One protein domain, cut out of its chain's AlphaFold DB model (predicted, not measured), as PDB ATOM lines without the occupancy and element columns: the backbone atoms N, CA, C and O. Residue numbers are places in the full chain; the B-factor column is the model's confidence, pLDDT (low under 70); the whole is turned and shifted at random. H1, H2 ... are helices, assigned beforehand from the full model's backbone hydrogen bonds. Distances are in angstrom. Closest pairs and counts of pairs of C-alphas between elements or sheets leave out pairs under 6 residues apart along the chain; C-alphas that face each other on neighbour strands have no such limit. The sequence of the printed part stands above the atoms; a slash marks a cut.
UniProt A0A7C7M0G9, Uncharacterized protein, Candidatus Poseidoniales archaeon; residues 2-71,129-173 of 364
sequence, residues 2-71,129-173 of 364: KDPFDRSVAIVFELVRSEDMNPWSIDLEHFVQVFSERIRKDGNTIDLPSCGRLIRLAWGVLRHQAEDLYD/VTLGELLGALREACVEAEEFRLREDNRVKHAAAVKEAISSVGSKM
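AT A GLANCE: This is residues 2 to 71 and 129 to 173 of the 364 residues of an uncharacterized protein of Candidatus Poseidoniales archaeon (UniProt A0A7C7M0G9). One very long helix, H4, has its first part in a small body with H1, H2 and the first part of H3, and its far part, residues 147 to 172, sticks out as a straight arm. The end of H3, residues 63 to 71, sticks out of the same body as a shorter arm, at a steep angle to H4. The printed part has 115 residues with four named helices, H1 to H4 along the chain, and no named strand: all helix. It is only just extended, close to loose, with a radius of gyration of the C-alphas of 20.3 A, and flat, spanning 70 by 42 by 22 A.

IN THESE COORDINATES: H4, residues 131 to 172, is 61.5 A long, from C-alpha 131 at (325.045, 189.903, 263.388) to C-alpha 172 at (303.166, 187.399, 205.931). H3, residues 48 to 71, is 34.1 A long. H1, residues 4 to 18, begins at C-alpha 4 at (310.606, 183.349, 253.223) and is 21.0 A long; H2, residues 28 to 41, is 19.9 A long.

HOW THE PARTS SIT: H4 touches H3 with residues 137 to 145 alone, at a steep tilt of 57 degrees, opposite ways; the closest C-alphas, of Ser 50 and Cys 142, are 5.2 A apart. H4 and H1 only just touch, with 3 pairs of C-alphas within 8 A, the closest Val 9 and Leu 135 at 7.1 A. H2 and H3 form a helical hairpin at a shallow tilt of 19 degrees; their closest C-alphas are those of Val 32 and Ile 55, 6.5 A. H2 and H4 are apart. Every O i to N i+4 pair is within hydrogen-bond range in H1, H2 and H3, and 36 of 38 in H4.

THE WHOLE: The C-alphas farthest apart, of Asp 20 and Met 173, are 71.7 A apart. Residues 72 to 128 are not printed, and C-alphas 71 and 129 are 20.5 A apart across this cut. The pLDDT is under 70 at residues 2, 42 to 47, 50 and 169 to 173.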
ATOM      1  N   LYS A   2     304.736 185.359 256.677       59.88
ATOM      2  CA  LYS A   2     304.335 185.065 255.287       59.88
ATOM      3  C   LYS A   2     305.497 185.150 254.285       59.88
ATOM      4  O   LYS A   2     305.351 184.600 253.201       59.88
ATOM      5  N   ASP A   3     306.611 185.779 254.649       70.69
ATOM      6  CA  ASP A   3     307.780 185.950 253.783       70.69
ATOM      7  C   ASP A   3     308.864 184.889 254.097       70.69
ATOM      8  O   ASP A   3     309.201 184.702 255.275       70.69
ATOM      9  N   PRO A   4     309.394 184.163 253.090       72.50
ATOM     10  CA  PRO A   4     310.606 183.349 253.223       72.50
ATOM     11  C   PRO A   4     311.790 184.088 253.869       72.50
ATOM     12  O   PRO A   4     312.540 183.466 254.625       72.50
ATOM     13  N   PHE A   5     311.920 185.402 253.648       73.38
ATOM     14  CA  PHE A   5     312.979 186.223 254.238       73.38
ATOM     15  C   PHE A   5     312.862 186.316 255.766       73.38
ATOM     16  O   PHE A   5     313.800 185.945 256.474       73.38
ATOM     17  N   ASP A   6     311.694 186.694 256.296       77.19
ATOM     18  CA  ASP A   6     311.453 186.784 257.748       77.19
ATOM     19  C   ASP A   6     311.750 185.463 258.471       77.19
ATOM     20  O   ASP A   6     312.183 185.444 259.625       77.19
ATOM     21  N   ARG A   7     311.525 184.336 257.786       75.44
ATOM     22  CA  ARG A   7     311.815 183.001 258.311       75.44
ATOM     23  C   ARG A   7     313.316 182.715 258.346       75.44
ATOM     24  O   ARG A   7     313.786 182.161 259.334       75.44
ATOM     25  N   SER A   8     314.065 183.114 257.317       74.00
ATOM     26  CA  SER A   8     315.530 183.001 257.317       74.00
ATOM     27  C   SER A   8     316.166 183.847 258.428       74.00
ATOM     28  O   SER A   8     317.020 183.354 259.158       74.00
ATOM     29  N   VAL A   9     315.655 185.060 258.659       77.62
ATOM     30  CA  VAL A   9     316.076 185.935 259.763       77.62
ATOM     31  C   VAL A   9     315.749 185.311 261.123       77.62
ATOM     32  O   VAL A   9     316.593 185.301 262.018       77.62
ATOM     33  N   ALA A  10     314.553 184.736 261.279       78.94
ATOM     34  CA  ALA A  10     314.156 184.054 262.510       78.94
ATOM     35  C   ALA A  10     315.063 182.858 262.841       78.94
ATOM     36  O   ALA A  10     315.408 182.676 264.005       78.94
ATOM     37  N   ILE A  11     315.488 182.088 261.834       77.56
ATOM     38  CA  ILE A  11     316.422 180.965 262.012       77.56
ATOM     39  C   ILE A  11     317.789 181.467 262.475       77.56
ATOM     40  O   ILE A  11     318.352 180.901 263.404       77.56
ATOM     41  N   VAL A  12     318.309 182.546 261.880       79.38
ATOM     42  CA  VAL A  12     319.587 183.139 262.310       79.38
ATOM     43  C   VAL A  12     319.506 183.612 263.767       79.38
ATOM     44  O   VAL A  12     320.398 183.316 264.557       79.38
ATOM     45  N   PHE A  13     318.418 184.285 264.161       80.12
ATOM     46  CA  PHE A  13     318.212 184.697 265.557       80.12
ATOM     47  C   PHE A  13     318.019 183.517 266.519       80.12
ATOM     48  O   PHE A  13     318.487 183.581 267.654       80.12
ATOM     49  N   GLU A  14     317.337 182.449 266.094       81.69
ATOM     50  CA  GLU A  14     317.208 181.218 266.879       81.69
ATOM     51  C   GLU A  14     318.578 180.570 267.096       81.69
ATOM     52  O   GLU A  14     318.886 180.213 268.229       81.69
ATOM     53  N   LEU A  15     319.403 180.500 266.046       81.44
ATOM     54  CA  LEU A  15     320.733 179.892 266.066       81.44
ATOM     55  C   LEU A  15     321.685 180.620 267.017       81.44
ATOM     56  O   LEU A  15     322.294 180.006 267.890       81.44
ATOM     57  N   VAL A  16     321.752 181.950 266.894       82.50
ATOM     58  CA  VAL A  16     322.584 182.796 267.763       82.50
ATOM     59  C   VAL A  16     322.147 182.670 269.223       82.50
ATOM     60  O   VAL A  16     322.980 182.718 270.121       82.50
ATOM     61  N   ARG A  17     320.845 182.465 269.469       82.12
ATOM     62  CA  ARG A  17     320.305 182.263 270.817       82.12
ATOM     63  C   ARG A  17     320.516 180.846 271.355       82.12
ATOM     64  O   ARG A  17     320.576 180.690 272.567       82.12
ATOM     65  N   SER A  18     320.544 179.818 270.507       80.12
ATOM     66  CA  SER A  18     320.678 178.423 270.946       80.12
ATOM     67  C   SER A  18     322.117 178.011 271.235       80.12
ATOM     68  O   SER A  18     322.321 177.176 272.106       80.12
ATOM     69  N   GLU A  19     323.083 178.580 270.509       77.44
ATOM     70  CA  GLU A  19     324.520 178.270 270.626       77.44
ATOM     71  C   GLU A  19     325.293 179.317 271.459       77.44
ATOM     72  O   GLU A  19     326.518 179.354 271.420       77.44
ATOM     73  N   ASP A  20     324.595 180.204 272.189       74.94
ATOM     74  CA  ASP A  20     325.187 181.282 273.009       74.94
ATOM     75  C   ASP A  20     326.289 182.089 272.279       74.94
ATOM     76  O   ASP A  20     327.293 182.517 272.857       74.94
ATOM     77  N   MET A  21     326.098 182.325 270.978       79.06
ATOM     78  CA  MET A  21     327.075 183.022 270.142       79.06
ATOM     79  C   MET A  21     327.081 184.525 270.431       79.06
ATOM     80  O   MET A  21     326.031 185.148 270.605       79.06
ATOM     81  N   ASN A  22     328.261 185.151 270.410       81.44
ATOM     82  CA  ASN A  22     328.379 186.589 270.638       81.44
ATOM     83  C   ASN A  22     327.856 187.390 269.420       81.44
ATOM     84  O   ASN A  22     328.449 187.317 268.344       81.44
ATOM     85  N   PRO A  23     326.810 188.232 269.564       79.38
ATOM     86  CA  PRO A  23     326.244 189.002 268.447       79.38
ATOM     87  C   PRO A  23     327.205 190.025 267.820       79.38
ATOM     88  O   PRO A  23     326.980 190.489 266.699       79.38
ATOM     89  N   TRP A  24     328.248 190.405 268.559       78.94
ATOM     90  CA  TRP A  24     329.255 191.385 268.153       78.94
ATOM     91  C   TRP A  24     330.505 190.742 267.550       78.94
ATOM     92  O   TRP A  24     331.320 191.455 266.978       78.94
ATOM     93  N   SER A  25     330.662 189.422 267.699       81.31
ATOM     94  CA  SER A  25     331.780 188.639 267.160       81.31
ATOM     95  C   SER A  25     331.322 187.218 266.855       81.31
ATOM     96  O   SER A  25     331.388 186.324 267.696       81.31
ATOM     97  N   ILE A  26     330.803 187.038 265.641       81.31
ATOM     98  CA  ILE A  26     330.335 185.744 265.149       81.31
ATOM     99  C   ILE A  26     331.505 185.001 264.508       81.31
ATOM    100  O   ILE A  26     332.104 185.499 263.555       81.31
ATOM    101  N   ASP A  27     331.784 183.793 264.997       81.38
ATOM    102  CA  ASP A  27     332.624 182.836 264.280       81.38
ATOM    103  C   ASP A  27     331.855 182.304 263.062       81.38
ATOM    104  O   ASP A  27     330.865 181.578 263.190       81.38
ATOM    105  N   LEU A  28     332.297 182.714 261.873       78.06
ATOM    106  CA  LEU A  28     331.671 182.360 260.605       78.06
ATOM    107  C   LEU A  28     331.804 180.869 260.282       78.06
ATOM    108  O   LEU A  28     330.898 180.318 259.655       78.06
ATOM    109  N   GLU A  29     332.896 180.215 260.682       79.06
ATOM    110  CA  GLU A  29     333.114 178.802 260.367       79.06
ATOM    111  C   GLU A  29     332.104 177.941 261.123       79.06
ATOM    112  O   GLU A  29     331.338 177.181 260.514       79.06
ATOM    113  N   HIS A  30     332.035 178.135 262.440       81.25
ATOM    114  CA  HIS A  30     331.059 177.459 263.281       81.25
ATOM    115  C   HIS A  30     329.622 177.812 262.867       81.25
ATOM    116  O   HIS A  30     328.782 176.923 262.706       81.25
ATOM    117  N   PHE A  31     329.351 179.092 262.582       82.06
ATOM    118  CA  PHE A  31     328.044 179.543 262.109       82.06
ATOM    119  C   PHE A  31     327.591 178.801 260.846       82.06
ATOM    120  O   PHE A  31     326.479 178.276 260.805       82.06
ATOM    121  N   VAL A  32     328.435 178.733 259.808       80.88
ATOM    122  CA  VAL A  32     328.080 178.109 258.523       80.88
ATOM    123  C   VAL A  32     327.822 176.612 258.683       80.88
ATOM    124  O   VAL A  32     326.895 176.092 258.051       80.88
ATOM    125  N   GLN A  33     328.587 175.919 259.532       82.00
ATOM    126  CA  GLN A  33     328.391 174.493 259.806       82.00
ATOM    127  C   GLN A  33     327.029 174.233 260.463       82.00
ATOM    128  O   GLN A  33     326.211 173.490 259.909       82.00
ATOM    129  N   VAL A  34     326.738 174.906 261.582       82.25
ATOM    130  CA  VAL A  34     325.483 174.711 262.327       82.25
ATOM    131  C   VAL A  34     324.273 175.175 261.502       82.25
ATOM    132  O   VAL A  34     323.241 174.496 261.448       82.25
ATOM    133  N   PHE A  35     324.407 176.285 260.773       79.88
ATOM    134  CA  PHE A  35     323.369 176.790 259.873       79.88
ATOM    135  C   PHE A  35     323.061 175.802 258.735       79.88
ATOM    136  O   PHE A  35     321.893 175.523 258.450       79.88
ATOM    137  N   SER A  36     324.090 175.201 258.126       77.94
ATOM    138  CA  SER A  36     323.930 174.202 257.058       77.94
ATOM    139  C   SER A  36     323.256 172.922 257.552       77.94
ATOM    140  O   SER A  36     322.395 172.365 256.865       77.94
ATOM    141  N   GLU A  37     323.609 172.450 258.750       82.06
ATOM    142  CA  GLU A  37     322.950 171.298 259.371       82.06
ATOM    143  C   GLU A  37     321.475 171.564 259.664       82.06
ATOM    144  O   GLU A  37     320.635 170.678 259.475       82.06
ATOM    145  N   ARG A  38     321.139 172.784 260.094       76.94
ATOM    146  CA  ARG A  38     319.757 173.158 260.388       76.94
ATOM    147  C   ARG A  38     318.907 173.276 259.123       76.94
ATOM    148  O   ARG A  38     317.814 172.716 259.084       76.94
ATOM    149  N   ILE A  39     319.429 173.886 258.056       76.88
ATOM    150  CA  ILE A  39     318.732 173.971 256.758       76.88
ATOM    151  C   ILE A  39     318.437 172.583 256.183       76.88
ATOM    152  O   ILE A  39     317.357 172.356 255.640       76.88
ATOM    153  N   ARG A  40     319.371 171.632 256.324       74.88
ATOM    154  CA  ARG A  40     319.164 170.244 255.878       74.88
ATOM    155  C   ARG A  40     318.023 169.549 256.627       74.88
ATOM    156  O   ARG A  40     317.349 168.711 256.035       74.88
ATOM    157  N   LYS A  41     317.793 169.892 257.900       75.88
ATOM    158  CA  LYS A  41     316.702 169.336 258.723       75.88
ATOM    159  C   LYS A  41     315.344 169.980 258.404       75.88
ATOM    160  O   LYS A  41     314.341 169.275 258.368       75.88
ATOM    161  N   ASP A  42     315.322 171.274 258.080       69.38
ATOM    162  CA  ASP A  42     314.098 172.063 257.848       69.38
ATOM    163  C   ASP A  42     313.715 172.200 256.345       69.38
ATOM    164  O   ASP A  42     312.891 173.036 255.953       69.38
ATOM    165  N   GLY A  43     314.300 171.352 255.488       55.81
ATOM    166  CA  GLY A  43     314.530 171.545 254.046       55.81
ATOM    167  C   GLY A  43     313.344 171.707 253.083       55.81
ATOM    168  O   GLY A  43     313.577 171.777 251.882       55.81
ATOM    169  N   ASN A  44     312.094 171.803 253.545       57.75
ATOM    170  CA  ASN A  44     310.928 171.943 252.654       57.75
ATOM    171  C   ASN A  44     310.288 173.344 252.658       57.75
ATOM    172  O   ASN A  44     309.324 173.589 251.939       57.75
ATOM    173  N   THR A  45     310.777 174.253 253.507       60.00
ATOM    174  CA  THR A  45     310.073 175.506 253.850       60.00
ATOM    175  C   THR A  45     310.966 176.757 253.729       60.00
ATOM    176  O   THR A  45     310.548 177.863 254.097       60.00
ATOM    177  N   ILE A  46     312.190 176.586 253.214       66.81
ATOM    178  CA  ILE A  46     313.270 177.583 253.174       66.81
ATOM    179  C   ILE A  46     313.731 177.791 251.725       66.81
ATOM    180  O   ILE A  46     313.771 176.848 250.936       66.81
ATOM    181  N   ASP A  47     314.090 179.028 251.382       66.94
ATOM    182  CA  ASP A  47     314.643 179.389 250.078       66.94
ATOM    183  C   ASP A  47     316.122 178.967 249.965       66.94
ATOM    184  O   ASP A  47     317.044 179.716 250.301       66.94
ATOM    185  N   LEU A  48     316.344 177.725 249.521       73.62
ATOM    186  CA  LEU A  48     317.671 177.119 249.342       73.62
ATOM    187  C   LEU A  48     318.630 177.970 248.474       73.62
ATOM    188  O   LEU A  48     319.797 178.085 248.856       73.62
ATOM    189  N   PRO A  49     318.190 178.598 247.362       71.94
ATOM    190  CA  PRO A  49     319.014 179.535 246.595       71.94
ATOM    191  C   PRO A  49     319.584 180.705 247.409       71.94
ATOM    192  O   PRO A  49     320.786 180.961 247.332       71.94
ATOM    193  N   SER A  50     318.763 181.387 248.212       67.19
ATOM    194  CA  SER A  50     319.219 182.505 249.052       67.19
ATOM    195  C   SER A  50     320.193 182.047 250.139       67.19
ATOM    196  O   SER A  50     321.232 182.674 250.351       67.19
ATOM    197  N   CYS A  51     319.920 180.911 250.789       72.25
ATOM    198  CA  CYS A  51     320.824 180.349 251.797       72.25
ATOM    199  C   CYS A  51     322.166 179.898 251.199       72.25
ATOM    200  O   CYS A  51     323.211 180.112 251.809       72.25
ATOM    201  N   GLY A  52     322.161 179.320 249.993       75.88
ATOM    202  CA  GLY A  52     323.385 178.964 249.274       75.88
ATOM    203  C   GLY A  52     324.242 180.185 248.928       75.88
ATOM    204  O   GLY A  52     325.467 180.129 249.040       75.88
ATOM    205  N   ARG A  53     323.612 181.314 248.574       74.94
ATOM    206  CA  ARG A  53     324.317 182.588 248.366       74.94
ATOM    207  C   ARG A  53     324.893 183.150 249.661       74.94
ATOM    208  O   ARG A  53     326.044 183.566 249.642       74.94
ATOM    209  N   LEU A  54     324.171 183.079 250.783       72.38
ATOM    210  CA  LEU A  54     324.723 183.457 252.091       72.38
ATOM    211  C   LEU A  54     325.984 182.652 252.408       72.38
ATOM    212  O   LEU A  54     327.005 183.237 252.753       72.38
ATOM    213  N   ILE A  55     325.934 181.326 252.254       77.75
ATOM    214  CA  ILE A  55     327.090 180.456 252.508       77.75
ATOM    215  C   ILE A  55     328.263 180.847 251.596       77.75
ATOM    216  O   ILE A  55     329.399 180.927 252.057       77.75
ATOM    217  N   ARG A  56     327.996 181.158 250.321       77.69
ATOM    218  CA  ARG A  56     329.018 181.633 249.376       77.69
ATOM    219  C   ARG A  56     329.624 182.979 249.789       77.69
ATOM    220  O   ARG A  56     330.830 183.149 249.646       77.69
ATOM    221  N   LEU A  57     328.820 183.916 250.292       74.62
ATOM    222  CA  LEU A  57     329.301 185.211 250.788       74.62
ATOM    223  C   LEU A  57     330.131 185.047 252.066       74.62
ATOM    224  O   LEU A  57     331.225 185.598 252.148       74.62
ATOM    225  N   ALA A  58     329.662 184.236 253.020       73.38
ATOM    226  CA  ALA A  58     330.404 183.910 254.238       73.38
ATOM    227  C   ALA A  58     331.758 183.256 253.912       73.38
ATOM    228  O   ALA A  58     332.780 183.636 254.476       73.38
ATOM    229  N   TRP A  59     331.782 182.341 252.938       77.75
ATOM    230  CA  TRP A  59     333.018 181.757 252.418       77.75
ATOM    231  C   TRP A  59     333.933 182.792 251.755       77.75
ATOM    232  O   TRP A  59     335.142 182.748 251.951       77.75
ATOM    233  N   GLY A  60     333.381 183.733 250.984       76.38
ATOM    234  CA  GLY A  60     334.151 184.818 250.374       76.38
ATOM    235  C   GLY A  60     334.853 185.693 251.413       76.38
ATOM    236  O   GLY A  60     336.032 185.990 251.257       76.38
ATOM    237  N   VAL A  61     334.161 186.035 252.503       76.25
ATOM    238  CA  VAL A  61     334.742 186.798 253.620       76.25
ATOM    239  C   VAL A  61     335.823 185.992 254.340       76.25
ATOM    240  O   VAL A  61     336.905 186.520 254.569       76.25
ATOM    241  N   LEU A  62     335.574 184.714 254.642       73.25
ATOM    242  CA  LEU A  62     336.570 183.824 255.259       73.25
ATOM    243  C   LEU A  62     337.821 183.669 254.391       73.25
ATOM    244  O   LEU A  62     338.944 183.723 254.885       73.25
ATOM    245  N   ARG A  63     337.633 183.506 253.080       75.94
ATOM    246  CA  ARG A  63     338.731 183.408 252.123       75.94
ATOM    247  C   ARG A  63     339.523 184.709 252.051       75.94
ATOM    248  O   ARG A  63     340.742 184.647 252.056       75.94
ATOM    249  N   HIS A  64     338.851 185.856 252.027       76.94
ATOM    250  CA  HIS A  64     339.520 187.153 252.034       76.94
ATOM    251  C   HIS A  64     340.314 187.372 253.329       76.94
ATOM    252  O   HIS A  64     341.462 187.789 253.273       76.94
ATOM    253  N   GLN A  65     339.761 186.990 254.487       74.31
ATOM    254  CA  GLN A  65     340.491 187.006 255.760       74.31
ATOM    255  C   GLN A  65     341.733 186.102 255.723       74.31
ATOM    256  O   GLN A  65     342.784 186.489 256.224       74.31
ATOM    257  N   ALA A  66     341.638 184.916 255.114       75.00
ATOM    258  CA  ALA A  66     342.777 184.015 254.949       75.00
ATOM    259  C   ALA A  66     343.826 184.552 253.957       75.00
ATOM    260  O   ALA A  66     345.022 184.394 254.190       75.00
ATOM    261  N   GLU A  67     343.393 185.198 252.872       77.19
ATOM    262  CA  GLU A  67     344.269 185.860 251.898       77.19
ATOM    263  C   GLU A  67     344.993 187.057 252.530       77.19
ATOM    264  O   GLU A  67     346.205 187.157 252.384       77.19
ATOM    265  N   ASP A  68     344.305 187.889 253.317       76.69
ATOM    266  CA  ASP A  68     344.919 188.990 254.073       76.69
ATOM    267  C   ASP A  68     345.975 188.481 255.070       76.69
ATOM    268  O   ASP A  68     347.031 189.094 255.241       76.69
ATOM    269  N   LEU A  69     345.708 187.353 255.741       75.88
ATOM    270  CA  LEU A  69     346.686 186.702 256.619       75.88
ATOM    271  C   LEU A  69     347.905 186.206 255.833       75.88
ATOM    272  O   LEU A  69     349.040 186.359 256.289       75.88
ATOM    273  N   TYR A  70     347.681 185.625 254.655       78.12
ATOM    274  CA  TYR A  70     348.741 185.125 253.784       78.12
ATOM    275  C   TYR A  70     349.605 186.263 253.223       78.12
ATOM    276  O   TYR A  70     350.832 186.179 253.274       78.12
ATOM    277  N   ASP A  71     348.987 187.355 252.775       77.19
ATOM    278  CA  ASP A  71     349.674 188.539 252.253       77.19
ATOM    279  C   ASP A  71     350.547 189.202 253.329       77.19
ATOM    280  O   ASP A  71     351.708 189.522 253.093       77.19
ATOM    281  N   VAL A 129     332.878 189.992 262.510       76.75
ATOM    282  CA  VAL A 129     331.628 190.070 261.755       76.75
ATOM    283  C   VAL A 129     330.483 190.148 262.750       76.75
ATOM    284  O   VAL A 129     330.328 189.299 263.631       76.75
ATOM    285  N   THR A 130     329.692 191.207 262.619       84.38
ATOM    286  CA  THR A 130     328.540 191.432 263.491       84.38
ATOM    287  C   THR A 130     327.301 190.745 262.934       84.38
ATOM    288  O   THR A 130     327.147 190.572 261.722       84.38
ATOM    289  N   LEU A 131     326.347 190.422 263.809       82.38
ATOM    290  CA  LEU A 131     325.045 189.903 263.388       82.38
ATOM    291  C   LEU A 131     324.344 190.835 262.384       82.38
ATOM    292  O   LEU A 131     323.679 190.370 261.462       82.38
ATOM    293  N   GLY A 132     324.508 192.151 262.548       82.69
ATOM    294  CA  GLY A 132     323.937 193.150 261.646       82.69
ATOM    295  C   GLY A 132     324.495 193.058 260.225       82.69
ATOM    296  O   GLY A 132     323.735 193.165 259.267       82.69
ATOM    297  N   GLU A 133     325.793 192.797 260.083       82.38
ATOM    298  CA  GLU A 133     326.430 192.581 258.778       82.38
ATOM    299  C   GLU A 133     326.007 191.268 258.145       82.38
ATOM    300  O   GLU A 133     325.714 191.241 256.952       82.38
ATOM    301  N   LEU A 134     325.886 190.207 258.942       81.75
ATOM    302  CA  LEU A 134     325.419 188.916 258.452       81.75
ATOM    303  C   LEU A 134     323.975 188.997 257.938       81.75
ATOM    304  O   LEU A 134     323.660 188.482 256.867       81.75
ATOM    305  N   LEU A 135     323.101 189.698 258.664       81.44
ATOM    306  CA  LEU A 135     321.721 189.944 258.237       81.44
ATOM    307  C   LEU A 135     321.641 190.916 257.046       81.44
ATOM    308  O   LEU A 135     320.772 190.756 256.187       81.44
ATOM    309  N   GLY A 136     322.548 191.893 256.970       81.69
ATOM    310  CA  GLY A 136     322.692 192.787 255.819       81.69
ATOM    311  C   GLY A 136     323.062 192.024 254.546       81.69
ATOM    312  O   GLY A 136     322.359 192.138 253.543       81.69
ATOM    313  N   ALA A 137     324.086 191.172 254.626       81.56
ATOM    314  CA  ALA A 137     324.526 190.305 253.536       81.56
ATOM    315  C   ALA A 137     323.452 189.277 253.141       81.56
ATOM    316  O   ALA A 137     323.235 189.027 251.957       81.56
ATOM    317  N   LEU A 138     322.719 188.718 254.115       79.12
ATOM    318  CA  LEU A 138     321.577 187.838 253.845       79.12
ATOM    319  C   LEU A 138     320.490 188.561 253.043       79.12
ATOM    320  O   LEU A 138     319.977 188.020 252.067       79.12
ATOM    321  N   ARG A 139     320.140 189.792 253.436       82.25
ATOM    322  CA  ARG A 139     319.143 190.598 252.723       82.25
ATOM    323  C   ARG A 139     319.582 190.901 251.295       82.25
ATOM    324  O   ARG A 139     318.765 190.793 250.385       82.25
ATOM    325  N   GLU A 140     320.842 191.270 251.101       82.44
ATOM    326  CA  GLU A 140     321.407 191.529 249.776       82.44
ATOM    327  C   GLU A 140     321.351 190.282 248.884       82.44
ATOM    328  O   GLU A 140     320.830 190.347 247.771       82.44
ATOM    329  N   ALA A 141     321.751 189.121 249.413       79.38
ATOM    330  CA  ALA A 141     321.664 187.844 248.709       79.38
ATOM    331  C   ALA A 141     320.223 187.465 248.318       79.38
ATOM    332  O   ALA A 141     320.001 186.940 247.224       79.38
ATOM    333  N   CYS A 142     319.241 187.739 249.184       78.62
ATOM    334  CA  CYS A 142     317.827 187.500 248.888       78.62
ATOM    335  C   CYS A 142     317.302 188.409 247.769       78.62
ATOM    336  O   CYS A 142     316.635 187.924 246.856       78.62
ATOM    337  N   VAL A 143     317.621 189.709 247.811       83.12
ATOM    338  CA  VAL A 143     317.227 190.658 246.755       83.12
ATOM    339  C   VAL A 143     317.836 190.239 245.417       83.12
ATOM    340  O   VAL A 143     317.134 190.158 244.413       83.12
ATOM    341  N   GLU A 144     319.117 189.876 245.401       82.44
ATOM    342  CA  GLU A 144     319.802 189.439 244.186       82.44
ATOM    343  C   GLU A 144     319.225 188.120 243.623       82.44
ATOM    344  O   GLU A 144     319.143 187.931 242.403       82.44
ATOM    345  N   ALA A 145     318.810 187.189 244.489       80.25
ATOM    346  CA  ALA A 145     318.149 185.953 244.075       80.25
ATOM    347  C   ALA A 145     316.771 186.226 243.453       80.25
ATOM    348  O   ALA A 145     316.424 185.633 242.426       80.25
ATOM    349  N   GLU A 146     316.009 187.157 244.031       82.06
ATOM    350  CA  GLU A 146     314.724 187.590 243.488       82.06
ATOM    351  C   GLU A 146     314.879 188.281 242.130       82.06
ATOM    352  O   GLU A 146     314.160 187.945 241.184       82.06
ATOM    353  N   GLU A 147     315.845 189.192 241.994       84.62
ATOM    354  CA  GLU A 147     316.126 189.839 240.715       84.62
ATOM    355  C   GLU A 147     316.522 188.824 239.640       84.62
ATOM    356  O   GLU A 147     316.086 188.927 238.493       84.62
ATOM    357  N   PHE A 148     317.338 187.827 239.990       81.38
ATOM    358  CA  PHE A 148     317.723 186.772 239.056       81.38
ATOM    359  C   PHE A 148     316.511 185.959 238.586       81.38
ATOM    360  O   PHE A 148     316.360 185.720 237.388       81.38
ATOM    361  N   ARG A 149     315.608 185.590 239.504       83.38
ATOM    362  CA  ARG A 149     314.351 184.910 239.160       83.38
ATOM    363  C   ARG A 149     313.511 185.753 238.197       83.38
ATOM    364  O   ARG A 149     313.025 185.237 237.196       83.38
ATOM    365  N   LEU A 150     313.402 187.058 238.456       86.12
ATOM    366  CA  LEU A 150     312.669 187.978 237.587       86.12
ATOM    367  C   LEU A 150     313.310 188.092 236.193       86.12
ATOM    368  O   LEU A 150     312.590 188.133 235.193       86.12
ATOM    369  N   ARG A 151     314.647 188.122 236.109       88.38
ATOM    370  CA  ARG A 151     315.390 188.132 234.835       88.38
ATOM    371  C   ARG A 151     315.143 186.859 234.030       88.38
ATOM    372  O   ARG A 151     314.918 186.947 232.825       88.38
ATOM    373  N   GLU A 152     315.138 185.699 234.676       87.50
ATOM    374  CA  GLU A 152     314.887 184.426 233.999       87.50
ATOM    375  C   GLU A 152     313.442 184.329 233.492       87.50
ATOM    376  O   GLU A 152     313.219 184.014 232.323       87.50
ATOM    377  N   ASP A 153     312.460 184.718 234.308       91.50
ATOM    378  CA  ASP A 153     311.057 184.793 233.884       91.50
ATOM    379  C   ASP A 153     310.875 185.739 232.686       91.50
ATOM    380  O   ASP A 153     310.092 185.474 231.769       91.50
ATOM    381  N   ASN A 154     311.607 186.856 232.681       87.62
ATOM    382  CA  ASN A 154     311.614 187.814 231.582       87.62
ATOM    383  C   ASN A 154     312.233 187.202 230.314       87.62
ATOM    384  O   ASN A 154     311.643 187.315 229.240       87.62
ATOM    385  N   ARG A 155     313.349 186.471 230.437       92.00
ATOM    386  CA  ARG A 155     313.995 185.745 229.332       92.00
ATOM    387  C   ARG A 155     313.060 184.710 228.707       92.00
ATOM    388  O   ARG A 155     312.947 184.661 227.484       92.00
ATOM    389  N   VAL A 156     312.349 183.928 229.523       94.12
ATOM    390  CA  VAL A 156     311.381 182.931 229.036       94.12
ATOM    391  C   VAL A 156     310.212 183.601 228.311       94.12
ATOM    392  O   VAL A 156     309.833 183.162 227.223       94.12
ATOM    393  N   LYS A 157     309.663 184.692 228.864       93.25
ATOM    394  CA  LYS A 157     308.581 185.456 228.218       93.25
ATOM    395  C   LYS A 157     309.022 186.060 226.886       93.25
ATOM    396  O   LYS A 157     308.286 185.951 225.909       93.25
ATOM    397  N   HIS A 158     310.220 186.641 226.823       87.25
ATOM    398  CA  HIS A 158     310.774 187.170 225.574       87.25
ATOM    399  C   HIS A 158     311.018 186.075 224.546       87.25
ATOM    400  O   HIS A 158     310.655 186.250 223.391       87.25
ATOM    401  N   ALA A 159     311.564 184.927 224.951       91.38
ATOM    402  CA  ALA A 159     311.757 183.797 224.045       91.38
ATOM    403  C   ALA A 159     310.424 183.302 223.454       91.38
ATOM    404  O   ALA A 159     310.344 183.018 222.258       91.38
ATOM    405  N   ALA A 160     309.363 183.246 224.268       91.12
ATOM    406  CA  ALA A 160     308.022 182.902 223.801       91.12
ATOM    407  C   ALA A 160     307.461 183.954 222.827       91.12
ATOM    408  O   ALA A 160     306.982 183.587 221.754       91.12
ATOM    409  N   ALA A 161     307.590 185.243 223.155       89.56
ATOM    410  CA  ALA A 161     307.133 186.344 222.304       89.56
ATOM    411  C   ALA A 161     307.881 186.397 220.960       89.56
ATOM    412  O   ALA A 161     307.267 186.593 219.915       89.56
ATOM    413  N   VAL A 162     309.198 186.165 220.961       87.19
ATOM    414  CA  VAL A 162     310.013 186.092 219.739       87.19
ATOM    415  C   VAL A 162     309.585 184.908 218.875       87.19
ATOM    416  O   VAL A 162     309.426 185.066 217.669       87.19
ATOM    417  N   LYS A 163     309.345 183.733 219.469       86.88
ATOM    418  CA  LYS A 163     308.863 182.560 218.726       86.88
ATOM    419  C   LYS A 163     307.508 182.821 218.064       86.88
ATOM    420  O   LYS A 163     307.318 182.460 216.903       86.88
ATOM    421  N   GLU A 164     306.586 183.459 218.780       87.69
ATOM    422  CA  GLU A 164     305.284 183.863 218.242       87.69
ATOM    423  C   GLU A 164     305.442 184.879 217.102       87.69
ATOM    424  O   GLU A 164     304.889 184.679 216.018       87.69
ATOM    425  N   ALA A 165     306.277 185.905 217.291       81.75
ATOM    426  CA  ALA A 165     306.574 186.897 216.262       81.75
ATOM    427  C   ALA A 165     307.162 186.257 214.992       81.75
ATOM    428  O   ALA A 165     306.689 186.545 213.898       81.75
ATOM    429  N   ILE A 166     308.120 185.333 215.124       80.12
ATOM    430  CA  ILE A 166     308.700 184.597 213.987       80.12
ATOM    431  C   ILE A 166     307.626 183.782 213.253       80.12
ATOM    432  O   ILE A 166     307.575 183.799 212.025       80.12
ATOM    433  N   SER A 167     306.731 183.107 213.982       78.38
ATOM    434  CA  SER A 167     305.646 182.333 213.360       78.38
ATOM    435  C   SER A 167     304.635 183.209 212.604       78.38
ATOM    436  O   SER A 167     304.148 182.818 211.547       78.38
ATOM    437  N   SER A 168     304.373 184.419 213.103       71.44
ATOM    438  CA  SER A 168     303.526 185.431 212.459       71.44
ATOM    439  C   SER A 168     304.178 186.018 211.200       71.44
ATOM    440  O   SER A 168     303.508 186.216 210.186       71.44
ATOM    441  N   VAL A 169     305.497 186.240 211.232       67.38
ATOM    442  CA  VAL A 169     306.269 186.734 210.082       67.38
ATOM    443  C   VAL A 169     306.281 185.712 208.941       67.38
ATOM    444  O   VAL A 169     306.076 186.101 207.795       67.38
ATOM    445  N   GLY A 170     306.406 184.413 209.234       55.56
ATOM    446  CA  GLY A 170     306.392 183.356 208.211       55.56
ATOM    447  C   GLY A 170     305.095 183.266 207.399       55.56
ATOM    448  O   GLY A 170     305.121 182.798 206.271       55.56
ATOM    449  N   SER A 171     303.970 183.742 207.940       58.34
ATOM    450  CA  SER A 171     302.689 183.766 207.224       58.34
ATOM    451  C   SER A 171     302.465 185.043 206.401       58.34
ATOM    452  O   SER A 171     301.549 185.067 205.584       58.34
ATOM    453  N   LYS A 172     303.242 186.108 206.645       55.62
ATOM    454  CA  LYS A 172     303.166 187.399 205.931       55.62
ATOM    455  C   LYS A 172     304.295 187.599 204.929       55.62
ATOM    456  O   LYS A 172     304.193 188.464 204.066       55.62
ATOM    457  N   MET A 173     305.361 186.817 205.053       51.31
ATOM    458  CA  MET A 173     306.374 186.681 204.023       51.31
ATOM    459  C   MET A 173     305.787 185.798 202.921       51.31
ATOM    460  O   MET A 173     305.996 184.588 202.893       51.31
TER     461      MET A 173